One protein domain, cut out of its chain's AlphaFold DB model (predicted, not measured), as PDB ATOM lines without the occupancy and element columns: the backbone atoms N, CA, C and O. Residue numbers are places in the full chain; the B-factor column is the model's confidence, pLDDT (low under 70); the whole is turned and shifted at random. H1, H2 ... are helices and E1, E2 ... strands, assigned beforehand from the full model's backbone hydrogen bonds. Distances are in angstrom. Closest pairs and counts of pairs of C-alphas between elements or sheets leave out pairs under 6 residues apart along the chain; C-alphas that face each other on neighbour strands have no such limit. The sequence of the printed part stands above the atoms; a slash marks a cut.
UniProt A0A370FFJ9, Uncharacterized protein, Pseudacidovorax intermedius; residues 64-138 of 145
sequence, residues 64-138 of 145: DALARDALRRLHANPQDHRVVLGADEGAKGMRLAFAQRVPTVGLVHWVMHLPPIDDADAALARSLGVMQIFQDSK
ATOM      1  N   ASP A  64     126.596  78.941  52.957       90.50
ATOM      2  CA  ASP A  64     126.813  79.394  51.594       90.50
ATOM      3  C   ASP A  64     128.179  80.089  51.417       90.50
ATOM      4  O   ASP A  64     128.770  80.589  52.376       90.50
ATOM      5  N   ALA A  65     128.693  80.134  50.182       92.25
ATOM      6  CA  ALA A  65     129.940  80.829  49.865       92.25
ATOM      7  C   ALA A  65     129.910  82.315  50.265       92.25
ATOM      8  O   ALA A  65     130.856  82.786  50.891       92.25
ATOM      9  N   LEU A  66     128.803  83.016  50.009       93.94
ATOM     10  CA  LEU A  66     128.635  84.425  50.366       93.94
ATOM     11  C   LEU A  66     128.633  84.626  51.893       93.94
ATOM     12  O   LEU A  66     129.199  85.596  52.395       93.94
ATOM     13  N   ALA A  67     128.049  83.684  52.643       93.38
ATOM     14  CA  ALA A  67     128.065  83.694  54.109       93.38
ATOM     15  C   ALA A  67     129.471  83.475  54.674       93.38
ATOM     16  O   ALA A  67     129.894  84.210  55.566       93.38
ATOM     17  N   ARG A  68     130.230  82.527  54.115       94.50
ATOM     18  CA  ARG A  68     131.633  82.321  54.495       94.50
ATOM     19  C   ARG A  68     132.519  83.517  54.154       94.50
ATOM     20  O   ARG A  68     133.417  83.839  54.924       94.50
ATOM     21  N   ASP A  69     132.251  84.217  53.057       94.25
ATOM     22  CA  ASP A  69     132.970  85.453  52.742       94.25
ATOM     23  C   ASP A  69     132.651  86.584  53.724       94.25
ATOM     24  O   ASP A  69     133.557  87.314  54.135       94.25
ATOM     25  N   ALA A  70     131.389  86.711  54.147       93.56
ATOM     26  CA  ALA A  70     131.002  87.671  55.178       93.56
ATOM     27  C   ALA A  70     131.700  87.353  56.512       93.56
ATOM     28  O   ALA A  70     132.255  88.255  57.142       93.56
ATOM     29  N   LEU A  71     131.748  86.072  56.896       93.19
ATOM     30  CA  LEU A  71     132.481  85.578  58.067       93.19
ATOM     31  C   LEU A  71     133.972  85.900  58.001       93.19
ATOM     32  O   LEU A  71     134.534  86.407  58.968       93.19
ATOM     33  N   ARG A  72     134.608  85.645  56.856       94.38
ATOM     34  CA  ARG A  72     136.033  85.912  56.651       94.38
ATOM     35  C   ARG A  72     136.356  87.396  56.793       94.38
ATOM     36  O   ARG A  72     137.322  87.747  57.465       94.38
ATOM     37  N   ARG A  73     135.537  88.283  56.215       94.12
ATOM     38  CA  ARG A  73     135.694  89.743  56.375       94.12
ATOM     39  C   ARG A  73     135.475  90.185  57.817       94.12
ATOM     40  O   ARG A  73     136.257  90.977  58.331       94.12
ATOM     41  N   LEU A  74     134.458  89.630  58.478       92.06
ATOM     42  CA  LEU A  74     134.209  89.874  59.893       92.06
ATOM     43  C   LEU A  74     135.418  89.436  60.735       92.06
ATOM     44  O   LEU A  74     135.818  90.149  61.650       92.06
ATOM     45  N   HIS A  75     136.031  88.293  60.426       89.94
ATOM     46  CA  HIS A  75     137.222  87.799  61.117       89.94
ATOM     47  C   HIS A  75     138.462  88.669  60.860       89.94
ATOM     48  O   HIS A  75     139.226  88.923  61.787       89.94
ATOM     49  N   ALA A  76     138.642  89.165  59.632       90.31
ATOM     50  CA  ALA A  76     139.763  90.030  59.265       90.31
ATOM     51  C   ALA A  76     139.785  91.361  60.040       90.31
ATOM     52  O   ALA A  76     140.864  91.886  60.303       90.31
ATOM     53  N   ASN A  77     138.617  91.869  60.448       89.94
ATOM     54  CA  ASN A  77     138.475  93.113  61.202       89.94
ATOM     55  C   ASN A  77     137.868  92.865  62.596       89.94
ATOM     56  O   ASN A  77     136.646  92.780  62.739       89.94
ATOM     57  N   PRO A  78     138.685  92.819  63.664       84.88
ATOM     58  CA  PRO A  78     138.191  92.597  65.026       84.88
ATOM     59  C   PRO A  78     137.255  93.692  65.557       84.88
ATOM     60  O   PRO A  78     136.483  93.429  66.474       84.88
ATOM     61  N   GLN A  79     137.330  94.905  64.995       88.12
ATOM     62  CA  GLN A  79     136.488  96.048  65.379       88.12
ATOM     63  C   GLN A  79     135.067  95.956  64.804       88.12
ATOM     64  O   GLN A  79     134.140  96.572  65.327       88.12
ATOM     65  N   ASP A  80     134.876  95.175  63.740       89.50
ATOM     66  CA  ASP A  80     133.565  95.018  63.127       89.50
ATOM     67  C   ASP A  80     132.728  94.052  63.969       89.50
ATOM     68  O   ASP A  80     133.110  92.912  64.226       89.50
ATOM     69  N   HIS A  81     131.538  94.465  64.393       90.69
ATOM     70  CA  HIS A  81     130.612  93.560  65.085       90.69
ATOM     71  C   HIS A  81     129.693  92.809  64.116       90.69
ATOM     72  O   HIS A  81     129.129  91.774  64.477       90.69
ATOM     73  N   ARG A  82     129.549  93.313  62.887       93.75
ATOM     74  CA  ARG A  82     128.672  92.767  61.851       93.75
ATOM     75  C   ARG A  82     129.205  93.102  60.464       93.75
ATOM     76  O   ARG A  82     129.590  94.239  60.218       93.75
ATOM     77  N   VAL A  83     129.126  92.141  59.551       95.19
ATOM     78  CA  VAL A  83     129.383  92.318  58.119       95.19
ATOM     79  C   VAL A  83     128.165  91.839  57.340       95.19
ATOM     80  O   VAL A  83     127.575  90.809  57.667       95.19
ATOM     81  N   VAL A  84     127.796  92.594  56.305       94.88
ATOM     82  CA  VAL A  84     126.739  92.230  55.358       94.88
ATOM     83  C   VAL A  84     127.311  92.291  53.950       94.88
ATOM     84  O   VAL A  84     127.904  93.304  53.581       94.88
ATOM     85  N   LEU A  85     127.146  91.221  53.175       94.75
ATOM     86  CA  LEU A  85     127.548  91.157  51.770       94.75
ATOM     87  C   LEU A  85     126.336  90.910  50.885       94.75
ATOM     88  O   LEU A  85     125.541  90.022  51.171       94.75
ATOM     89  N   GLY A  86     126.221  91.684  49.808       93.25
ATOM     90  CA  GLY A  86     125.186  91.516  48.796       93.25
ATOM     91  C   GLY A  86     125.718  90.827  47.544       93.25
ATOM     92  O   GLY A  86     126.838  91.106  47.116       93.25
ATOM     93  N   ALA A  87     124.902  89.962  46.951       92.25
ATOM     94  CA  ALA A  87     125.081  89.443  45.603       92.25
ATOM     95  C   ALA A  87     123.771  89.619  44.828       92.25
ATOM     96  O   ALA A  87     122.721  89.147  45.267       92.25
ATOM     97  N   ASP A  88     123.836  90.319  43.700       88.50
ATOM     98  CA  ASP A  88     122.708  90.464  42.785       88.50
ATOM     99  C   ASP A  88     122.516  89.162  41.989       88.50
ATOM    100  O   ASP A  88     123.464  88.640  41.400       88.50
ATOM    101  N   GLU A  89     121.299  88.619  42.002       87.25
ATOM    102  CA  GLU A  89     120.901  87.433  41.236       87.25
ATOM    103  C   GLU A  89     119.959  87.789  40.066       87.25
ATOM    104  O   GLU A  89     119.292  86.916  39.496       87.25
ATOM    105  N   GLY A  90     119.899  89.069  39.685       84.75
ATOM    106  CA  GLY A  90     119.108  89.579  38.573       84.75
ATOM    107  C   GLY A  90     117.613  89.383  38.809       84.75
ATOM    108  O   GLY A  90     117.054  89.840  39.803       84.75
ATOM    109  N   ALA A  91     116.946  88.653  37.912       82.06
ATOM    110  CA  ALA A  91     115.500  88.408  37.991       82.06
ATOM    111  C   ALA A  91     115.054  87.650  39.259       82.06
ATOM    112  O   ALA A  91     113.864  87.605  39.558       82.06
ATOM    113  N   LYS A  92     115.985  87.040  40.002       82.69
ATOM    114  CA  LYS A  92     115.698  86.349  41.270       82.69
ATOM    115  C   LYS A  92     115.770  87.270  42.492       82.69
ATOM    116  O   LYS A  92     115.449  86.825  43.591       82.69
ATOM    117  N   GLY A  93     116.152  88.532  42.301       87.00
ATOM    118  CA  GLY A  93     116.363  89.497  43.370       87.00
ATOM    119  C   GLY A  93     117.803  89.487  43.878       87.00
ATOM    120  O   GLY A  93     118.741  89.264  43.116       87.00
ATOM    121  N   MET A  94     117.987  89.749  45.169       90.06
ATOM    122  CA  MET A  94     119.303  89.914  45.785       90.06
ATOM    123  C   MET A  94     119.483  88.948  46.947       90.06
ATOM    124  O   MET A  94     118.578  88.728  47.746       90.06
ATOM    125  N   ARG A  95     120.691  88.422  47.111       92.62
ATOM    126  CA  ARG A  95     121.078  87.687  48.312       92.62
ATOM    127  C   ARG A  95     121.927  88.536  49.215       92.62
ATOM    128  O   ARG A  95     122.917  89.114  48.781       92.62
ATOM    129  N   LEU A  96     121.568  88.542  50.487       94.19
ATOM    130  CA  LEU A  96     122.323  89.189  51.541       94.19
ATOM    131  C   LEU A  96     122.871  88.128  52.485       94.19
ATOM    132  O   LEU A  96     122.116  87.427  53.154       94.19
ATOM    133  N   ALA A  97     124.188  88.014  52.555       95.31
ATOM    134  CA  ALA A  97     124.856  87.253  53.588       95.31
ATOM    135  C   ALA A  97     125.148  88.137  54.792       95.31
ATOM    136  O   ALA A  97     125.684  89.234  54.651       95.31
ATOM    137  N   PHE A  98     124.865  87.612  55.973       94.25
ATOM    138  CA  PHE A  98     125.143  88.258  57.242       94.25
ATOM    139  C   PHE A  98     126.158  87.428  58.011       94.25
ATOM    140  O   PHE A  98     126.049  86.205  58.064       94.25
ATOM    141  N   ALA A  99     127.108  88.107  58.641       94.38
ATOM    142  CA  ALA A  99     127.966  87.551  59.672       94.38
ATOM    143  C   ALA A  99     127.980  88.511  60.863       94.38
ATOM    144  O   ALA A  99     128.139  89.720  60.681       94.38
ATOM    145  N   GLN A 100     127.824  87.998  62.081       93.44
ATOM    146  CA  GLN A 100     127.758  88.826  63.284       93.44
ATOM    147  C   GLN A 100     128.422  88.156  64.489       93.44
ATOM    148  O   GLN A 100     128.357  86.940  64.666       93.44
ATOM    149  N   ARG A 101     129.031  88.980  65.348       88.38
ATOM    150  CA  ARG A 101     129.465  88.599  66.697       88.38
ATOM    151  C   ARG A 101     128.337  88.892  67.679       88.38
ATOM    152  O   ARG A 101     128.007  90.053  67.918       88.38
ATOM    153  N   VAL A 102     127.744  87.850  68.241       87.00
ATOM    154  CA  VAL A 102     126.681  87.942  69.244       87.00
ATOM    155  C   VAL A 102     127.276  87.557  70.600       87.00
ATOM    156  O   VAL A 102     127.713  86.419  70.747       87.00
ATOM    157  N   PRO A 103     127.298  88.448  71.609       79.50
ATOM    158  CA  PRO A 103     127.967  88.175  72.887       79.50
ATOM    159  C   PRO A 103     127.529  86.881  73.590       79.50
ATOM    160  O   PRO A 103     128.334  86.250  74.263       79.50
ATOM    161  N   THR A 104     126.269  86.477  73.424       80.00
ATOM    162  CA  THR A 104     125.674  85.311  74.098       80.00
ATOM    163  C   THR A 104     125.776  84.007  73.310       80.00
ATOM    164  O   THR A 104     125.701  82.938  73.904       80.00
ATOM    165  N   VAL A 105     125.928  84.079  71.984       76.50
ATOM    166  CA  VAL A 105     125.876  82.910  71.079       76.50
ATOM    167  C   VAL A 105     127.219  82.673  70.383       76.50
ATOM    168  O   VAL A 105     127.515  81.574  69.928       76.50
ATOM    169  N   GLY A 106     128.072  83.693  70.328       81.44
ATOM    170  CA  GLY A 106     129.310  83.679  69.573       81.44
ATOM    171  C   GLY A 106     129.095  84.141  68.137       81.44
ATOM    172  O   GLY A 106     128.448  85.156  67.878       81.44
ATOM    173  N   LEU A 107     129.718  83.438  67.200       85.12
ATOM    174  CA  LEU A 107     129.821  83.864  65.814       85.12
ATOM    175  C   LEU A 107     128.705  83.210  64.992       85.12
ATOM    176  O   LEU A 107     128.591  81.989  64.960       85.12
ATOM    177  N   VAL A 108     127.864  84.028  64.363       88.31
ATOM    178  CA  VAL A 108     126.678  83.576  63.621       88.31
ATOM    179  C   VAL A 108     126.722  84.077  62.186       88.31
ATOM    180  O   VAL A 108     127.195  85.184  61.922       88.31
ATOM    181  N   HIS A 109     126.199  83.278  61.259       92.25
ATOM    182  CA  HIS A 109     126.035  83.685  59.869       92.25
ATOM    183  C   HIS A 109     124.807  83.047  59.228       92.25
ATOM    184  O   HIS A 109     124.418  81.930  59.561       92.25
ATOM    185  N   TRP A 110     124.204  83.758  58.283       91.62
ATOM    186  CA  TRP A 110     123.052  83.281  57.521       91.62
ATOM    187  C   TRP A 110     122.954  84.015  56.184       91.62
ATOM    188  O   TRP A 110     123.625  85.025  55.962       91.62
ATOM    189  N   VAL A 111     122.110  83.503  55.287       92.62
ATOM    190  CA  VAL A 111     121.765  84.164  54.024       92.62
ATOM    191  C   VAL A 111     120.281  84.494  54.031       92.62
ATOM    192  O   VAL A 111     119.452  83.670  54.407       92.62
ATOM    193  N   MET A 112     119.958  85.708  53.608       92.69
ATOM    194  CA  MET A 112     118.607  86.170  53.330       92.69
ATOM    195  C   MET A 112     118.455  86.363  51.824       92.69
ATOM    196  O   MET A 112     119.342  86.917  51.174       92.69
ATOM    197  N   HIS A 113     117.320  85.934  51.282       90.88
ATOM    198  CA  HIS A 113     116.936  86.212  49.903       90.88
ATOM    199  C   HIS A 113     115.924  87.353  49.908       90.88
ATOM    200  O   HIS A 113     114.867  87.248  50.531       90.88
ATOM    201  N   LEU A 114     116.270  88.445  49.241       87.81
ATOM    202  CA  LEU A 114     115.378  89.557  48.972       87.81
ATOM    203  C   LEU A 114     114.757  89.353  47.589       87.81
ATOM    204  O   LEU A 114     115.505  89.166  46.625       87.81
ATOM    205  N   PRO A 115     113.420  89.389  47.469       84.62
ATOM    206  CA  PRO A 115     112.768  89.292  46.174       84.62
ATOM    207  C   PRO A 115     113.149  90.489  45.285       84.62
ATOM    208  O   PRO A 115     113.548  91.539  45.804       84.62
ATOM    209  N   PRO A 116     113.030  90.351  43.953       82.69
ATOM    210  CA  PRO A 116     113.188  91.483  43.055       82.69
ATOM    211  C   PRO A 116     112.178  92.570  43.425       82.69
ATOM    212  O   PRO A 116     111.046  92.291  43.821       82.69
ATOM    213  N   ILE A 117     112.616  93.820  43.331       76.94
ATOM    214  CA  ILE A 117     111.752  94.968  43.560       76.94
ATOM    215  C   ILE A 117     111.236  95.405  42.193       76.94
ATOM    216  O   ILE A 117     112.010  95.904  41.381       76.94
ATOM    217  N   ASP A 118     109.935  95.227  41.958       69.81
ATOM    218  CA  ASP A 118     109.294  95.564  40.678       69.81
ATOM    219  C   ASP A 118     109.379  97.068  40.344       69.81
ATOM    220  O   ASP A 118     109.358  97.451  39.179       69.81
ATOM    221  N   ASP A 119     109.510  97.917  41.372       74.44
ATOM    222  CA  ASP A 119     109.704  99.365  41.263       74.44
ATOM    223  C   ASP A 119     110.672  99.856  42.355       74.44
ATOM    224  O   ASP A 119     110.304 100.045  43.524       74.44
ATOM    225  N   ALA A 120     111.944 100.000  41.971       66.75
ATOM    226  CA  ALA A 120     113.030 100.410  42.856       66.75
ATOM    227  C   ALA A 120     112.817 101.816  43.442       66.75
ATOM    228  O   ALA A 120     113.127 102.030  44.616       66.75
ATOM    229  N   ASP A 121     112.226 102.737  42.677       69.31
ATOM    230  CA  ASP A 121     111.997 104.118  43.105       69.31
ATOM    231  C   ASP A 121     110.853 104.186  44.121       69.31
ATOM    232  O   ASP A 121     110.988 104.808  45.180       69.31
ATOM    233  N   ALA A 122     109.756 103.462  43.879       67.38
ATOM    234  CA  ALA A 122     108.663 103.359  44.845       67.38
ATOM    235  C   ALA A 122     109.093 102.639  46.134       67.38
ATOM    236  O   ALA A 122     108.653 102.998  47.231       67.38
ATOM    237  N   ALA A 123     109.955 101.623  46.045       66.50
ATOM    238  CA  ALA A 123     110.492 100.956  47.229       66.50
ATOM    239  C   ALA A 123     111.461 101.844  48.013       66.50
ATOM    240  O   ALA A 123     111.377 101.875  49.243       66.50
ATOM    241  N   LEU A 124     112.329 102.599  47.335       71.06
ATOM    242  CA  LEU A 124     113.221 103.558  47.979       71.06
ATOM    243  C   LEU A 124     112.424 104.671  48.669       71.06
ATOM    244  O   LEU A 124     112.677 104.954  49.838       71.06
ATOM    245  N   ALA A 125     111.402 105.227  48.011       68.25
ATOM    246  CA  ALA A 125     110.520 106.236  48.596       68.25
ATOM    247  C   ALA A 125     109.807 105.726  49.863       68.25
ATOM    248  O   ALA A 125     109.784 106.415  50.884       68.25
ATOM    249  N   ARG A 126     109.293 104.484  49.848       67.00
ATOM    250  CA  ARG A 126     108.707 103.840  51.042       67.00
ATOM    251  C   ARG A 126     109.737 103.635  52.156       67.00
ATOM    252  O   ARG A 126     109.433 103.877  53.320       67.00
ATOM    253  N   SER A 127     110.952 103.217  51.806       66.75
ATOM    254  CA  SER A 127     112.036 102.963  52.765       66.75
ATOM    255  C   SER A 127     112.499 104.249  53.457       66.75
ATOM    256  O   SER A 127     112.666 104.277  54.676       66.75
ATOM    257  N   LEU A 128     112.661 105.327  52.682       67.75
ATOM    258  CA  LEU A 128     113.021 106.652  53.185       67.75
ATOM    259  C   LEU A 128     111.913 107.234  54.072       67.75
ATOM    260  O   LEU A 128     112.212 107.737  55.153       67.75
ATOM    261  N   GLY A 129     110.644 107.079  53.679       57.16
ATOM    262  CA  GLY A 129     109.503 107.494  54.501       57.16
ATOM    263  C   GLY A 129     109.454 106.794  55.865       57.16
ATOM    264  O   GLY A 129     109.192 107.434  56.878       57.16
ATOM    265  N   VAL A 130     109.781 105.497  55.925       60.28
ATOM    266  CA  VAL A 130     109.859 104.751  57.194       60.28
ATOM    267  C   VAL A 130     111.041 105.212  58.053       60.28
ATOM    268  O   VAL A 130     110.873 105.388  59.258       60.28
ATOM    269  N   MET A 131     112.224 105.452  57.472       48.38
ATOM    270  CA  MET A 131     113.376 105.958  58.235       48.38
ATOM    271  C   MET A 131     113.113 107.332  58.862       48.38
ATOM    272  O   MET A 131     113.562 107.577  59.981       48.38
ATOM    273  N   GLN A 132     112.360 108.197  58.181       54.44
ATOM    274  CA  GLN A 132     112.027 109.531  58.676       54.44
ATOM    275  C   GLN A 132     111.091 109.478  59.898       54.44
ATOM    276  O   GLN A 132     111.347 110.150  60.893       54.44
ATOM    277  N   ILE A 133     110.115 108.562  59.909       55.53
ATOM    278  CA  ILE A 133     109.232 108.324  61.070       55.53
ATOM    279  C   ILE A 133     110.033 107.911  62.319       55.53
ATOM    280  O   ILE A 133     109.742 108.359  63.431       55.53
ATOM    281  N   PHE A 134     111.071 107.082  62.166       46.09
ATOM    282  CA  PHE A 134     111.928 106.669  63.287       46.09
ATOM    283  C   PHE A 134     112.874 107.773  63.781       46.09
ATOM    284  O   PHE A 134     113.290 107.736  64.941       46.09
ATOM    285  N   GLN A 135     113.217 108.744  62.931       52.03
ATOM    286  CA  GLN A 135     114.004 109.914  63.323       52.03
ATOM    287  C   GLN A 135     113.148 110.926  64.094       52.03
ATOM    288  O   GLN A 135     113.575 111.385  65.154       52.03
ATOM    289  N   ASP A 136     111.914 111.173  63.648       52.59
ATOM    290  CA  ASP A 136     110.977 112.084  64.321       52.59
ATOM    291  C   ASP A 136     110.491 111.528  65.671       52.59
ATOM    292  O   ASP A 136     110.289 112.272  66.628       52.59
ATOM    293  N   SER A 137     110.417 110.200  65.809       51.28
ATOM    294  CA  SER A 137     110.085 109.524  67.077       51.28
ATOM    295  C   SER A 137     111.173 109.648  68.158       51.28
ATOM    296  O   SER A 137     110.977 109.191  69.285       51.28
ATOM    297  N   LYS A 138     112.341 110.218  67.828       44.19
ATOM    298  CA  LYS A 138     113.479 110.402  68.742       44.19
ATOM    299  C   LYS A 138     113.674 111.860  69.171       44.19
ATOM    300  O   LYS A 138     114.579 112.130  69.963       44.19
TER     301      LYS A 138
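What this domain is: This is residues 64 to 138 of the 145 residues of an uncharacterized protein of Pseudacidovorax intermedius (UniProt A0A370FFJ9). Picture a slab of three antiparallel strands, E1, E2 and E3, with the helix H1 packed over one face, and a long helix H2 that sticks out on its own, folding back beyond the end of E3 so that H2 and the sheet make a wide, open V. The opposite face of the sheet is bare, and residues 119 to 138, of which 120 to 136 belong to H2, stand free of the rest. The 75 printed residues include two named helices and three named strands in the order H1, E1, E2, E3, H2, and the sheet's order is E1, E2, E3. The class is mixed, helices and strands. The whole is loose, with a radius of gyration of the C-alphas of 15.3 A, and its outline is flat, spanning 38 by 36 by 19 A.

How they stand to each other: Look first at H1, residues 65 to 76, which is on the sheet made by E1, residues 82 to 88, E2, residues 94 to 102, and E3, residues 106 to 114. With H1 on one face, sheet and helix form two layers, and the height of H1 over the sheet is 7.1 A. It lies over E1 and E2, and on the local plane its line stands at 32 degrees to that of E1, only just slantwise to the strands. The closest C-alphas of H1 and E1 are those of Leu 74 and Val 83, 5.7 A apart; those of H1 and E2 are Ala 67 and Ala 97, 4.8 A apart; those of H1 and E3 are Ala 67 and Trp 110, 6.1 A apart. Go on along the strands and you find a meander, each strand the antiparallel neighbour of the one before. E1 and E2 form a hairpin, 170 degrees between their directions; look for N 85 and O 97, 2.9 A apart, and N 97 and O 85, 2.8 A apart, both within hydrogen-bond range. E2 and E3 form a second hairpin, at 163 degrees, with N 96 and O 112 at 2.8 A and N 108 and O 100 at 3.0 A. E1 and E3 are the edge strands, and the sheet is twisted, its C-alphas lying up to 4.5 A off the best plane. H2, residues 120 to 136, is not on the sheet, with 0 pairs of C-alphas within 10 A, and it is apart from H1, E1 and E2. In H1 and H2 every O i to N i+4 pair is within hydrogen-bond range.

Where its parts are: Find C-alpha 65 at (129.940, 80.829, 49.865); from there H1 runs 16.4 A to C-alpha 76. E1 goes from Arg 82 to Asp 88, 20.1 A. E2 goes from Met 94 to Val 102, 24.7 A, and E3 from Gly 106 to Leu 114, 25.6 A, ending with C-alpha 114 at (115.378, 89.557, 48.972). H2, the longest helix with 17 residues, covers 24.5 A from Ala 120 to Asp 136, whose C-alpha is at (110.977, 112.084, 64.321).

The domain as a whole: The two C-alphas farthest apart are those of Ala 65 and Asp 136, at 39.3 A. Leave out the free stretch and you have a body of 55 residues, spanning 37 by 21 by 17 A. The printed part has no cut, and the four links between named elements are tight. In the B-factor column the mean pLDDT of the printed part is 81.5; look there for values under 70 at residue 118, residues 120 to 123 and residues 125 to 138, where the model's confidence is low. H2 has a mean pLDDT of 61.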